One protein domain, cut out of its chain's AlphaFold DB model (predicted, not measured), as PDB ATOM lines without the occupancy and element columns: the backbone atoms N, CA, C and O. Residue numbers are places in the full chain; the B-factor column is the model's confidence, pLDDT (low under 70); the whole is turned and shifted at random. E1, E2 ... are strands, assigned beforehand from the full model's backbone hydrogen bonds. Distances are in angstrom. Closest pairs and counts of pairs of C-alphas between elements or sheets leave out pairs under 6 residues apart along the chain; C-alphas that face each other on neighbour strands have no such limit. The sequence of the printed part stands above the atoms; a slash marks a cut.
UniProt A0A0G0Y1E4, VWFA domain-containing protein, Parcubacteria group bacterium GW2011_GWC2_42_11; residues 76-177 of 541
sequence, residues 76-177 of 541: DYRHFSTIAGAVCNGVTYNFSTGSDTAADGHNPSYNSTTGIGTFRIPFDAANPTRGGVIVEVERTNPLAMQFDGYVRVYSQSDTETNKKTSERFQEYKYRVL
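Overview. This is residues 76 to 177 of the 541 residues of the protein "VWFA domain-containing protein" of Parcubacteria group bacterium GW2011_GWC2_42_11 (UniProt A0A0G0Y1E4). One twisted sheet of five antiparallel strands, E3 to E7, forms a long slab, and a small separate hairpin, E1 and E2, lies beyond its E3 edge, near the end of E4. The 102 printed residues hold seven named strands, E1 to E7 in chain order, and no named helix; the class is all strand, with 47 residues in named elements, under half. The large sheet has the order E3, E4, E5, E6, E7. The whole is compact, with a radius of gyration of the C-alphas of 13.6 A, and only just elongated, spanning 40 by 27 by 22 A.

Along the chain. In the large sheet, E3 is residues 109 to 111, E4 116 to 122 (19.8 A), E5 132 to 139 (22.8 A), E6 147 to 156 (27.0 A) and E7 167 to 176 (26.7 A), ending at C-alpha 176 (475.851, 385.907, 378.489). E1 is residues 84 to 88, starting at C-alpha 84 (479.774, 404.310, 386.688), and E2 is 91 to 94.

Arrangement. E3 to E7 form a meander, each strand the antiparallel neighbour of the one before; E3 and E7 are the edge strands. N 109 and O 118 join E3 to E4 within hydrogen-bond range at 2.8 A, N 119 and O 135 E4 to E5 at 3.0 A, N 136 and O 152 E5 to E6 at 2.8 A, and N 151 and O 172 E6 to E7 at 2.8 A. E1 and E2 are an antiparallel hairpin, with N 88 and O 91 2.9 A apart. Residues 93 to 94 of E2 also pair antiparallel with residues 99 to 100. The closest C-alphas of E1 and E4, Cys 88 and Ile 121, are 7.3 A apart. E2 and E3 are apart.

Size, cuts and confidence. The farthest C-alphas, Met 145 and Thr 159, are 41.5 A apart. The printed part has no cut. The link E2 to E3, 14 residues, is long. Mean pLDDT of the printed part is 70.3; 44 residues are under 70, among them 76 to 85, 139 to 149 and 156 to 169.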
ATOM      1  N   ASP A  76     479.908 396.196 380.475       53.19
ATOM      2  CA  ASP A  76     480.989 396.016 381.463       53.19
ATOM      3  C   ASP A  76     480.626 394.851 382.401       53.19
ATOM      4  O   ASP A  76     479.805 394.971 383.316       53.19
ATOM      5  N   TYR A  77     481.164 393.672 382.092       51.62
ATOM      6  CA  TYR A  77     480.621 392.385 382.531       51.62
ATOM      7  C   TYR A  77     481.286 391.786 383.768       51.62
ATOM      8  O   TYR A  77     480.736 390.895 384.423       51.62
ATOM      9  N   ARG A  78     482.496 392.247 384.092       49.84
ATOM     10  CA  ARG A  78     483.312 391.643 385.151       49.84
ATOM     11  C   ARG A  78     482.917 392.143 386.527       49.84
ATOM     12  O   ARG A  78     483.014 391.402 387.504       49.84
ATOM     13  N   HIS A  79     482.469 393.387 386.600       56.19
ATOM     14  CA  HIS A  79     482.362 394.092 387.857       56.19
ATOM     15  C   HIS A  79     481.134 394.992 387.825       56.19
ATOM     16  O   HIS A  79     481.207 396.173 387.508       56.19
ATOM     17  N   PHE A  80     480.001 394.465 388.289       60.94
ATOM     18  CA  PHE A  80     478.860 395.324 388.615       60.94
ATOM     19  C   PHE A  80     479.276 396.468 389.573       60.94
ATOM     20  O   PHE A  80     478.663 397.527 389.575       60.94
ATOM     21  N   SER A  81     480.368 396.286 390.334       59.62
ATOM     22  CA  SER A  81     481.023 397.311 391.157       59.62
ATOM     23  C   SER A  81     481.709 398.461 390.417       59.62
ATOM     24  O   SER A  81     481.874 399.513 391.030       59.62
ATOM     25  N   THR A  82     482.166 398.292 389.172       60.44
ATOM     26  CA  THR A  82     482.882 399.352 388.425       60.44
ATOM     27  C   THR A  82     481.963 400.179 387.545       60.44
ATOM     28  O   THR A  82     482.379 401.228 387.054       60.44
ATOM     29  N   ILE A  83     480.701 399.766 387.403       65.25
ATOM     30  CA  ILE A  83     479.707 400.483 386.616       65.25
ATOM     31  C   ILE A  83     479.515 401.898 387.187       65.25
ATOM     32  O   ILE A  83     478.957 402.099 388.274       65.25
ATOM     33  N   ALA A  84     479.946 402.892 386.411       65.19
ATOM     34  CA  ALA A  84     479.774 404.310 386.688       65.19
ATOM     35  C   ALA A  84     479.052 404.983 385.514       65.19
ATOM     36  O   ALA A  84     479.470 404.870 384.365       65.19
ATOM     37  N   GLY A  85     477.956 405.694 385.796       69.12
ATOM     38  CA  GLY A  85     477.192 406.400 384.763       69.12
ATOM     39  C   GLY A  85     476.164 405.533 384.030       69.12
ATOM     40  O   GLY A  85     475.665 405.933 382.981       69.12
ATOM     41  N   ALA A  86     475.821 404.362 384.569       71.69
ATOM     42  CA  ALA A  86     474.760 403.519 384.030       71.69
ATOM     43  C   ALA A  86     473.404 404.225 384.140       71.69
ATOM     44  O   ALA A  86     473.004 404.607 385.235       71.69
ATOM     45  N   VAL A  87     472.682 404.389 383.031       78.75
ATOM     46  CA  VAL A  87     471.374 405.066 383.023       78.75
ATOM     47  C   VAL A  87     470.247 404.055 382.842       78.75
ATOM     48  O   VAL A  87     470.269 403.278 381.890       78.75
ATOM     49  N   CYS A  88     469.255 404.070 383.736       77.69
ATOM     50  CA  CYS A  88     467.998 403.337 383.571       77.69
ATOM     51  C   CYS A  88     466.818 404.180 384.044       77.69
ATOM     52  O   CYS A  88     466.875 404.791 385.107       77.69
ATOM     53  N   ASN A  89     465.748 404.217 383.248       79.31
ATOM     54  CA  ASN A  89     464.549 405.016 383.519       79.31
ATOM     55  C   ASN A  89     464.854 406.482 383.910       79.31
ATOM     56  O   ASN A  89     464.216 407.046 384.791       79.31
ATOM     57  N   GLY A  90     465.880 407.096 383.305       77.44
ATOM     58  CA  GLY A  90     466.305 408.467 383.622       77.44
ATOM     59  C   GLY A  90     467.080 408.636 384.937       77.44
ATOM     60  O   GLY A  90     467.478 409.754 385.259       77.44
ATOM     61  N   VAL A  91     467.335 407.554 385.677       78.81
ATOM     62  CA  VAL A  91     468.220 407.535 386.849       78.81
ATOM     63  C   VAL A  91     469.614 407.103 386.419       78.81
ATOM     64  O   VAL A  91     469.763 406.126 385.689       78.81
ATOM     65  N   THR A  92     470.635 407.831 386.865       82.75
ATOM     66  CA  THR A  92     472.039 407.470 386.646       82.75
ATOM     67  C   THR A  92     472.604 406.835 387.909       82.75
ATOM     68  O   THR A  92     472.532 407.439 388.976       82.75
ATOM     69  N   TYR A  93     473.186 405.647 387.780       81.44
ATOM     70  CA  TYR A  93     473.749 404.847 388.859       81.44
ATOM     71  C   TYR A  93     475.275 404.860 388.813       81.44
ATOM     72  O   TYR A  93     475.898 404.782 387.748       81.44
ATOM     73  N   ASN A  94     475.880 404.920 389.994       83.94
ATOM     74  CA  ASN A  94     477.303 404.722 390.192       83.94
ATOM     75  C   ASN A  94     477.523 403.731 391.341       83.94
ATOM     76  O   ASN A  94     477.381 404.075 392.518       83.94
ATOM     77  N   PHE A  95     477.868 402.494 390.985       79.44
ATOM     78  CA  PHE A  95     478.090 401.405 391.937       79.44
ATOM     79  C   PHE A  95     479.426 401.540 392.672       79.44
ATOM     80  O   PHE A  95     479.537 401.081 393.806       79.44
ATOM     81  N   SER A  96     480.406 402.230 392.076       76.88
ATOM     82  CA  SER A  96     481.721 402.449 392.693       76.88
ATOM     83  C   SER A  96     481.655 403.409 393.884       76.88
ATOM     84  O   SER A  96     482.305 403.191 394.905       76.88
ATOM     85  N   THR A  97     480.828 404.455 393.784       82.19
ATOM     86  CA  THR A  97     480.618 405.445 394.853       82.19
ATOM     87  C   THR A  97     479.377 405.168 395.694       82.19
ATOM     88  O   THR A  97     479.147 405.871 396.677       82.19
ATOM     89  N   GLY A  98     478.571 404.172 395.313       84.25
ATOM     90  CA  GLY A  98     477.300 403.859 395.959       84.25
ATOM     91  C   GLY A  98     476.350 405.054 395.949       84.25
ATOM     92  O   GLY A  98     475.850 405.463 396.996       84.25
ATOM     93  N   SER A  99     476.157 405.667 394.780       86.31
ATOM     94  CA  SER A  99     475.312 406.853 394.610       86.31
ATOM     95  C   SER A  99     474.497 406.784 393.327       86.31
ATOM     96  O   SER A  99     474.970 406.256 392.322       86.31
ATOM     97  N   ASP A 100     473.323 407.402 393.328       86.69
ATOM     98  CA  ASP A 100     472.511 407.599 392.133       86.69
ATOM     99  C   ASP A 100     471.887 409.008 392.102       86.69
ATOM    100  O   ASP A 100     472.096 409.831 392.998       86.69
ATOM    101  N   THR A 101     471.158 409.308 391.028       85.56
ATOM    102  CA  THR A 101     470.438 410.582 390.870       85.56
ATOM    103  C   THR A 101     469.021 410.561 391.452       85.56
ATOM    104  O   THR A 101     468.368 411.606 391.487       85.56
ATOM    105  N   ALA A 102     468.521 409.404 391.889       77.88
ATOM    106  CA  ALA A 102     467.215 409.266 392.513       77.88
ATOM    107  C   ALA A 102     467.396 409.528 394.010       77.88
ATOM    108  O   ALA A 102     467.668 408.624 394.776       77.88
ATOM    109  N   ALA A 103     467.292 410.786 394.446       75.75
ATOM    110  CA  ALA A 103     467.520 411.192 395.839       75.75
ATOM    111  C   ALA A 103     466.462 410.633 396.834       75.75
ATOM    112  O   ALA A 103     465.722 411.384 397.468       75.75
ATOM    113  N   ASP A 104     466.374 409.309 396.961       75.62
ATOM    114  CA  ASP A 104     465.371 408.523 397.681       75.62
ATOM    115  C   ASP A 104     465.976 407.650 398.800       75.62
ATOM    116  O   ASP A 104     465.250 406.953 399.514       75.62
ATOM    117  N   GLY A 105     467.303 407.699 398.961       74.19
ATOM    118  CA  GLY A 105     468.056 406.979 399.987       74.19
ATOM    119  C   GLY A 105     468.308 405.494 399.701       74.19
ATOM    120  O   GLY A 105     468.860 404.822 400.571       74.19
ATOM    121  N   HIS A 106     467.933 404.977 398.527       78.38
ATOM    122  CA  HIS A 106     468.142 403.587 398.105       78.38
ATOM    123  C   HIS A 106     469.303 403.471 397.114       78.38
ATOM    124  O   HIS A 106     469.158 402.936 396.014       78.38
ATOM    125  N   ASN A 107     470.468 403.945 397.547       84.75
ATOM    126  CA  ASN A 107     471.660 403.977 396.717       84.75
ATOM    127  C   ASN A 107     472.067 402.579 396.204       84.75
ATOM    128  O   ASN A 107     471.913 401.586 396.929       84.75
ATOM    129  N   PRO A 108     472.669 402.494 395.002       86.88
ATOM    130  CA  PRO A 108     473.223 401.253 394.491       86.88
ATOM    131  C   PRO A 108     474.325 400.729 395.417       86.88
ATOM    132  O   PRO A 108     475.083 401.493 396.015       86.88
ATOM    133  N   SER A 109     474.436 399.411 395.520       85.88
ATOM    134  CA  SER A 109     475.480 398.745 396.296       85.88
ATOM    135  C   SER A 109     475.943 397.472 395.605       85.88
ATOM    136  O   SER A 109     475.198 396.860 394.840       85.88
ATOM    137  N   TYR A 110     477.182 397.069 395.874       82.75
ATOM    138  CA  TYR A 110     477.736 395.801 395.419       82.75
ATOM    139  C   TYR A 110     478.482 395.120 396.561       82.75
ATOM    140  O   TYR A 110     479.341 395.723 397.206       82.75
ATOM    141  N   ASN A 111     478.160 393.854 396.810       79.56
ATOM    142  CA  ASN A 111     478.852 393.025 397.783       79.56
ATOM    143  C   ASN A 111     479.865 392.130 397.064       79.56
ATOM    144  O   ASN A 111     479.492 391.136 396.443       79.56
ATOM    145  N   SER A 112     481.152 392.456 397.190       69.38
ATOM    146  CA  SER A 112     482.248 391.708 396.563       69.38
ATOM    147  C   SER A 112     482.407 390.278 397.082       69.38
ATOM    148  O   SER A 112     482.961 389.443 396.378       69.38
ATOM    149  N   THR A 113     481.931 389.983 398.294       68.12
ATOM    150  CA  THR A 113     482.012 388.641 398.891       68.12
ATOM    151  C   THR A 113     480.952 387.706 398.318       68.12
ATOM    152  O   THR A 113     481.211 386.520 398.153       68.12
ATOM    153  N   THR A 114     479.754 388.224 398.032       69.62
ATOM    154  CA  THR A 114     478.637 387.423 397.499       69.62
ATOM    155  C   THR A 114     478.430 387.599 395.995       69.62
ATOM    156  O   THR A 114     477.639 386.868 395.420       69.62
ATOM    157  N   GLY A 115     479.083 388.574 395.355       71.88
ATOM    158  CA  GLY A 115     478.883 388.887 393.936       71.88
ATOM    159  C   GLY A 115     477.495 389.454 393.620       71.88
ATOM    160  O   GLY A 115     477.006 389.283 392.505       71.88
ATOM    161  N   ILE A 116     476.839 390.085 394.604       80.56
ATOM    162  CA  ILE A 116     475.469 390.604 394.466       80.56
ATOM    163  C   ILE A 116     475.508 392.126 394.349       80.56
ATOM    164  O   ILE A 116     475.979 392.809 395.262       80.56
ATOM    165  N   GLY A 117     474.988 392.646 393.238       82.81
ATOM    166  CA  GLY A 117     474.675 394.059 393.044       82.81
ATOM    167  C   GLY A 117     473.205 394.337 393.337       82.81
ATOM    168  O   GLY A 117     472.337 393.603 392.873       82.81
ATOM    169  N   THR A 118     472.910 395.401 394.078       86.19
ATOM    170  CA  THR A 118     471.540 395.808 394.410       86.19
ATOM    171  C   THR A 118     471.335 397.275 394.078       86.19
ATOM    172  O   THR A 118     472.166 398.107 394.436       86.19
ATOM    173  N   PHE A 119     470.229 397.609 393.420       86.69
ATOM    174  CA  PHE A 119     469.844 398.990 393.121       86.69
ATOM    175  C   PHE A 119     468.325 399.113 392.961       86.69
ATOM    176  O   PHE A 119     467.618 398.110 392.850       86.69
ATOM    177  N   ARG A 120     467.806 400.343 392.962       86.44
ATOM    178  CA  ARG A 120     466.369 400.622 392.852       86.44
ATOM    179  C   ARG A 120     466.059 401.411 391.591       86.44
ATOM    180  O   ARG A 120     466.711 402.413 391.326       86.44
ATOM    181  N   ILE A 121     465.025 401.009 390.853       85.69
ATOM    182  CA  ILE A 121     464.452 401.799 389.757       85.69
ATOM    183  C   ILE A 121     463.094 402.348 390.214       85.69
ATOM    184  O   ILE A 121     462.175 401.561 390.460       85.69
ATOM    185  N   PRO A 122     462.938 403.676 390.354       83.62
ATOM    186  CA  PRO A 122     461.658 404.272 390.714       83.62
ATOM    187  C   PRO A 122     460.654 404.143 389.562       83.62
ATOM    188  O   PRO A 122     461.045 404.111 388.394       83.62
ATOM    189  N   PHE A 123     459.354 404.138 389.872       82.44
ATOM    190  CA  PHE A 123     458.312 404.199 388.833       82.44
ATOM    191  C   PHE A 123     458.355 405.514 388.040       82.44
ATOM    192  O   PHE A 123     457.960 405.553 386.877       82.44
ATOM    193  N   ASP A 124     458.836 406.587 388.670       80.94
ATOM    194  CA  ASP A 124     458.997 407.915 388.082       80.94
ATOM    195  C   ASP A 124     460.280 408.563 388.620       80.94
ATOM    196  O   ASP A 124     460.389 408.843 389.815       80.94
ATOM    197  N   ALA A 125     461.253 408.823 387.744       77.06
ATOM    198  CA  ALA A 125     462.512 409.459 388.127       77.06
ATOM    199  C   ALA A 125     462.339 410.903 388.621       77.06
ATOM    200  O   ALA A 125     463.137 411.366 389.435       77.06
ATOM    201  N   ALA A 126     461.293 411.613 388.184       80.50
ATOM    202  CA  ALA A 126     461.000 412.959 388.672       80.50
ATOM    203  C   ALA A 126     460.399 412.947 390.088       80.50
ATOM    204  O   ALA A 126     460.445 413.958 390.792       80.50
ATOM    205  N   ASN A 127     459.836 411.813 390.520       80.25
ATOM    206  CA  ASN A 127     459.289 411.641 391.859       80.25
ATOM    207  C   ASN A 127     459.577 410.233 392.417       80.25
ATOM    208  O   ASN A 127     458.664 409.408 392.537       80.25
ATOM    209  N   PRO A 128     460.828 409.967 392.833       75.06
ATOM    210  CA  PRO A 128     461.271 408.625 393.205       75.06
ATOM    211  C   PRO A 128     460.641 408.108 394.510       75.06
ATOM    212  O   PRO A 128     460.738 406.923 394.830       75.06
ATOM    213  N   THR A 129     459.936 408.964 395.257       76.56
ATOM    214  CA  THR A 129     459.216 408.575 396.480       76.56
ATOM    215  C   THR A 129     457.937 407.776 396.207       76.56
ATOM    216  O   THR A 129     457.415 407.127 397.113       76.56
ATOM    217  N   ARG A 130     457.450 407.772 394.957       74.50
ATOM    218  CA  ARG A 130     456.263 407.031 394.500       74.50
ATOM    219  C   ARG A 130     456.560 405.562 394.188       74.50
ATOM    220  O   ARG A 130     456.194 405.085 393.125       74.50
ATOM    221  N   GLY A 131     457.278 404.864 395.064       77.44
ATOM    222  CA  GLY A 131     457.532 403.438 394.853       77.44
ATOM    223  C   GLY A 131     458.467 403.134 393.673       77.44
ATOM    224  O   GLY A 131     459.048 404.022 393.040       77.44
ATOM    225  N   GLY A 132     458.722 401.847 393.468       80.44
ATOM    226  CA  GLY A 132     459.691 401.372 392.489       80.44
ATOM    227  C   GLY A 132     459.896 399.867 392.554       80.44
ATOM    228  O   GLY A 132     459.195 399.147 393.268       80.44
ATOM    229  N   VAL A 133     460.899 399.402 391.821       82.00
ATOM    230  CA  VAL A 133     461.385 398.026 391.892       82.00
ATOM    231  C   VAL A 133     462.808 398.004 392.429       82.00
ATOM    232  O   VAL A 133     463.638 398.830 392.052       82.00
ATOM    233  N   ILE A 134     463.090 397.056 393.316       85.38
ATOM    234  CA  ILE A 134     464.450 396.740 393.752       85.38
ATOM    235  C   ILE A 134     464.948 395.607 392.867       85.38
ATOM    236  O   ILE A 134     464.257 394.606 392.683       85.38
ATOM    237  N   VAL A 135     466.143 395.774 392.325       83.19
ATOM    238  CA  VAL A 135     466.787 394.815 391.442       83.19
ATOM    239  C   VAL A 135     468.011 394.270 392.153       83.19
ATOM    240  O   VAL A 135     468.858 395.033 392.613       83.19
ATOM    241  N   GLU A 136     468.100 392.949 392.231       85.81
ATOM    242  CA  GLU A 136     469.301 392.238 392.649       85.81
ATOM    243  C   GLU A 136     469.869 391.483 391.454       85.81
ATOM    244  O   GLU A 136     469.170 390.702 390.810       85.81
ATOM    245  N   VAL A 137     471.145 391.706 391.177       79.44
ATOM    246  CA  VAL A 137     471.911 390.995 390.161       79.44
ATOM    247  C   VAL A 137     472.937 390.150 390.896       79.44
ATOM    248  O   VAL A 137     473.873 390.681 391.488       79.44
ATOM    249  N   GLU A 138     472.732 388.839 390.909       78.62
ATOM    250  CA  GLU A 138     473.666 387.871 391.478       78.62
ATOM    251  C   GLU A 138     474.457 387.215 390.359       78.62
ATOM    252  O   GLU A 138     473.876 386.729 389.388       78.62
ATOM    253  N   ARG A 139     475.774 387.131 390.538       68.81
ATOM    254  CA  ARG A 139     476.639 386.309 389.700       68.81
ATOM    255  C   ARG A 139     476.995 385.019 390.434       68.81
ATOM    256  O   ARG A 139     477.579 385.062 391.512       68.81
ATOM    257  N   THR A 140     476.665 383.880 389.832       65.94
ATOM    258  CA  THR A 140     476.831 382.548 390.441       65.94
ATOM    259  C   THR A 140     478.305 382.162 390.574       65.94
ATOM    260  O   THR A 140     478.694 381.525 391.549       65.94
ATOM    261  N   ASN A 141     479.139 382.584 389.616       59.12
ATOM    262  CA  ASN A 141     480.593 382.474 389.694       59.12
ATOM    263  C   ASN A 141     481.245 383.807 389.271       59.12
ATOM    264  O   ASN A 141     481.311 384.101 388.075       59.12
ATOM    265  N   PRO A 142     481.722 384.635 390.221       50.97
ATOM    266  CA  PRO A 142     482.327 385.930 389.910       50.97
ATOM    267  C   PRO A 142     483.673 385.826 389.178       50.97
ATOM    268  O   PRO A 142     484.124 386.825 388.624       50.97
ATOM    269  N   LEU A 143     484.291 384.638 389.152       46.38
ATOM    270  CA  LEU A 143     485.558 384.367 388.469       46.38
ATOM    271  C   LEU A 143     485.375 383.746 387.075       46.38
ATOM    272  O   LEU A 143     486.332 383.699 386.310       46.38
ATOM    273  N   ALA A 144     484.174 383.264 386.734       46.06
ATOM    274  CA  ALA A 144     483.919 382.650 385.431       46.06
ATOM    275  C   ALA A 144     483.939 383.698 384.313       46.06
ATOM    276  O   ALA A 144     483.388 384.781 384.475       46.06
ATOM    277  N   MET A 145     484.501 383.369 383.150       47.28
ATOM    278  CA  MET A 145     484.539 384.272 381.984       47.28
ATOM    279  C   MET A 145     483.155 384.495 381.343       47.28
ATOM    280  O   MET A 145     482.969 385.419 380.559       47.28
ATOM    281  N   GLN A 146     482.166 383.688 381.734       52.72
ATOM    282  CA  GLN A 146     480.751 383.896 381.448       52.72
ATOM    283  C   GLN A 146     480.058 384.639 382.599       52.72
ATOM    284  O   GLN A 146     480.324 384.392 383.782       52.72
ATOM    285  N   PHE A 147     479.111 385.519 382.270       54.31
ATOM    286  CA  PHE A 147     478.116 385.920 383.259       54.31
ATOM    287  C   PHE A 147     477.070 384.807 383.304       54.31
ATOM    288  O   PHE A 147     476.289 384.689 382.369       54.31
ATOM    289  N   ASP A 148     477.060 383.995 384.362       61.06
ATOM    290  CA  ASP A 148     475.944 383.105 384.702       61.06
ATOM    291  C   ASP A 148     475.389 383.548 386.054       61.06
ATOM    292  O   ASP A 148     476.111 383.575 387.059       61.06
ATOM    293  N   GLY A 149     474.124 383.952 386.083       68.06
ATOM    294  CA  GLY A 149     473.569 384.638 387.235       68.06
ATOM    295  C   GLY A 149     472.056 384.756 387.240       68.06
ATOM    296  O   GLY A 149     471.347 384.285 386.350       68.06
ATOM    297  N   TYR A 150     471.566 385.428 388.274       72.62
ATOM    298  CA  TYR A 150     470.152 385.703 388.472       72.62
ATOM    299  C   TYR A 150     469.915 387.205 388.536       72.62
ATOM    300  O   TYR A 150     470.580 387.917 389.285       72.62
ATOM    301  N   VAL A 151     468.911 387.673 387.799       72.25
ATOM    302  CA  VAL A 151     468.329 389.004 387.975       72.25
ATOM    303  C   VAL A 151     467.000 388.826 388.688       72.25
ATOM    304  O   VAL A 151     466.071 388.216 388.158       72.25
ATOM    305  N   ARG A 152     466.906 389.337 389.909       78.50
ATOM    306  CA  ARG A 152     465.707 389.263 390.743       78.50
ATOM    307  C   ARG A 152     465.120 390.640 390.896       78.50
ATOM    308  O   ARG A 152     465.827 391.589 391.221       78.50
ATOM    309  N   VAL A 153     463.817 390.729 390.693       77.19
ATOM    310  CA  VAL A 153     463.071 391.971 390.820       77.19
ATOM    311  C   VAL A 153     462.081 391.826 391.964       77.19
ATOM    312  O   VAL A 153     461.275 390.892 391.998       77.19
ATOM    313  N   TYR A 154     462.138 392.764 392.899       78.69
ATOM    314  CA  TYR A 154     461.232 392.861 394.030       78.69
ATOM    315  C   TYR A 154     460.400 394.133 393.897       78.69
ATOM    316  O   TYR A 154     460.932 395.200 393.586       78.69
ATOM    317  N   SER A 155     459.095 394.031 394.129       72.31
ATOM    318  CA  SER A 155     458.209 395.193 394.077       72.31
ATOM    319  C   SER A 155     458.256 395.969 395.395       72.31
ATOM    320  O   SER A 155     458.378 395.386 396.474       72.31
ATOM    321  N   GLN A 156     458.159 397.297 395.322       69.50
ATOM    322  CA  GLN A 156     458.063 398.155 396.499       69.50
ATOM    323  C   GLN A 156     456.960 399.198 396.285       69.50
ATOM    324  O   GLN A 156     457.082 400.087 395.441       69.50
ATOM    325  N   SER A 157     455.866 399.084 397.047       61.12
ATOM    326  CA  SER A 157     454.716 399.991 396.916       61.12
ATOM    327  C   SER A 157     454.962 401.376 397.529       61.12
ATOM    328  O   SER A 157     455.714 401.521 398.498       61.12
ATOM    329  N   ASP A 158     454.221 402.374 397.034       56.91
ATOM    330  CA  ASP A 158     454.157 403.761 397.527       56.91
ATOM    331  C   ASP A 158     453.901 403.877 399.042       56.91
ATOM    332  O   ASP A 158     454.285 404.863 399.672       56.91
ATOM    333  N   THR A 159     453.226 402.891 399.643       53.72
ATOM    334  CA  THR A 159     452.802 402.916 401.053       53.72
ATOM    335  C   THR A 159     453.754 402.206 402.017       53.72
ATOM    336  O   THR A 159     453.589 402.335 403.231       53.72
ATOM    337  N   GLU A 160     454.758 401.486 401.511       52.84
ATOM    338  CA  GLU A 160     455.682 400.666 402.312       52.84
ATOM    339  C   GLU A 160     457.150 401.093 402.179       52.84
ATOM    340  O   GLU A 160     458.062 400.321 402.465       52.84
ATOM    341  N   THR A 161     457.399 402.360 401.847       46.16
ATOM    342  CA  THR A 161     458.745 402.962 401.767       46.16
ATOM    343  C   THR A 161     459.600 402.780 403.034       46.16
ATOM    344  O   THR A 161     460.814 402.918 402.963       46.16
ATOM    345  N   ASN A 162     459.003 402.392 404.173       43.41
ATOM    346  CA  ASN A 162     459.692 402.139 405.444       43.41
ATOM    347  C   ASN A 162     459.600 400.688 405.972       43.41
ATOM    348  O   ASN A 162     460.075 400.427 407.082       43.41
ATOM    349  N   LYS A 163     458.989 399.732 405.251       41.66
ATOM    350  CA  LYS A 163     458.887 398.329 405.705       41.66
ATOM    351  C   LYS A 163     459.364 397.339 404.642       41.66
ATOM    352  O   LYS A 163     458.898 397.321 403.515       41.66
ATOM    353  N   LYS A 164     460.308 396.499 405.074       41.19
ATOM    354  CA  LYS A 164     461.007 395.419 404.359       41.19
ATOM    355  C   LYS A 164     460.096 394.244 403.953       41.19
ATOM    356  O   LYS A 164     460.391 393.101 404.291       41.19
ATOM    357  N   THR A 165     458.988 394.493 403.275       46.34
ATOM    358  CA  THR A 165     458.170 393.433 402.663       46.34
ATOM    359  C   THR A 165     458.176 393.598 401.154       46.34
ATOM    360  O   THR A 165     457.148 393.686 400.504       46.34
ATOM    361  N   SER A 166     459.384 393.664 400.594       55.12
ATOM    362  CA  SER A 166     459.598 393.541 399.160       55.12
ATOM    363  C   SER A 166     459.285 392.096 398.759       55.12
ATOM    364  O   SER A 166     460.061 391.182 399.050       55.12
ATOM    365  N   GLU A 167     458.120 391.861 398.160       58.78
ATOM    366  CA  GLU A 167     457.770 390.542 397.634       58.78
ATOM    367  C   GLU A 167     458.580 390.288 396.358       58.78
ATOM    368  O   GLU A 167     458.670 391.152 395.478       58.78
ATOM    369  N   ARG A 168     459.211 389.108 396.261       61.94
ATOM    370  CA  ARG A 168     459.914 388.700 395.039       61.94
ATOM    371  C   ARG A 168     458.875 388.582 393.929       61.94
ATOM    372  O   ARG A 168     458.007 387.715 393.987       61.94
ATOM    373  N   PHE A 169     458.974 389.461 392.942       68.44
ATOM    374  CA  PHE A 169     458.005 389.568 391.861       68.44
ATOM    375  C   PHE A 169     458.405 388.676 390.684       68.44
ATOM    376  O   PHE A 169     457.593 387.887 390.206       68.44
ATOM    377  N   GLN A 170     459.664 388.766 390.250       70.50
ATOM    378  CA  GLN A 170     460.197 388.014 389.112       70.50
ATOM    379  C   GLN A 170     461.661 387.624 389.341       70.50
ATOM    380  O   GLN A 170     462.410 388.327 390.018       70.50
ATOM    381  N   GLU A 171     462.064 386.495 388.762       74.25
ATOM    382  CA  GLU A 171     463.450 386.030 388.715       74.25
ATOM    383  C   GLU A 171     463.759 385.571 387.290       74.25
ATOM    384  O   GLU A 171     463.024 384.771 386.713       74.25
ATOM    385  N   TYR A 172     464.856 386.079 386.741       66.81
ATOM    386  CA  TYR A 172     465.385 385.699 385.442       66.81
ATOM    387  C   TYR A 172     466.751 385.060 385.645       66.81
ATOM    388  O   TYR A 172     467.636 385.681 386.235       66.81
ATOM    389  N   LYS A 173     466.947 383.843 385.132       67.94
ATOM    390  CA  LYS A 173     468.297 383.310 384.944       67.94
ATOM    391  C   LYS A 173     468.876 383.958 383.690       67.94
ATOM    392  O   LYS A 173     468.242 383.917 382.635       67.94
ATOM    393  N   TYR A 174     470.039 384.578 383.812       60.69
ATOM    394  CA  TYR A 174     470.680 385.293 382.720       60.69
ATOM    395  C   TYR A 174     472.086 384.746 382.501       60.69
ATOM    396  O   TYR A 174     472.901 384.749 383.424       60.69
ATOM    397  N   ARG A 175     472.339 384.262 381.280       56.31
ATOM    398  CA  ARG A 175     473.643 383.770 380.834       56.31
ATOM    399  C   ARG A 175     474.084 384.545 379.590       56.31
ATOM    400  O   ARG A 175     473.331 384.575 378.616       56.31
ATOM    401  N   VAL A 176     475.264 385.166 379.626       52.16
ATOM    402  CA  VAL A 176     475.851 385.907 378.489       52.16
ATOM    403  C   VAL A 176     477.271 385.442 378.224       52.16
ATOM    404  O   VAL A 176     478.065 385.273 379.150       52.16
ATOM    405  N   LEU A 177     477.552 385.279 376.934       52.62
ATOM    406  CA  LEU A 177     478.846 384.921 376.372       52.62
ATOM    407  C   LEU A 177     479.329 386.120 375.571       52.62
ATOM    408  O   LEU A 177     478.576 386.673 374.769       52.62
TER     409      LEU A 177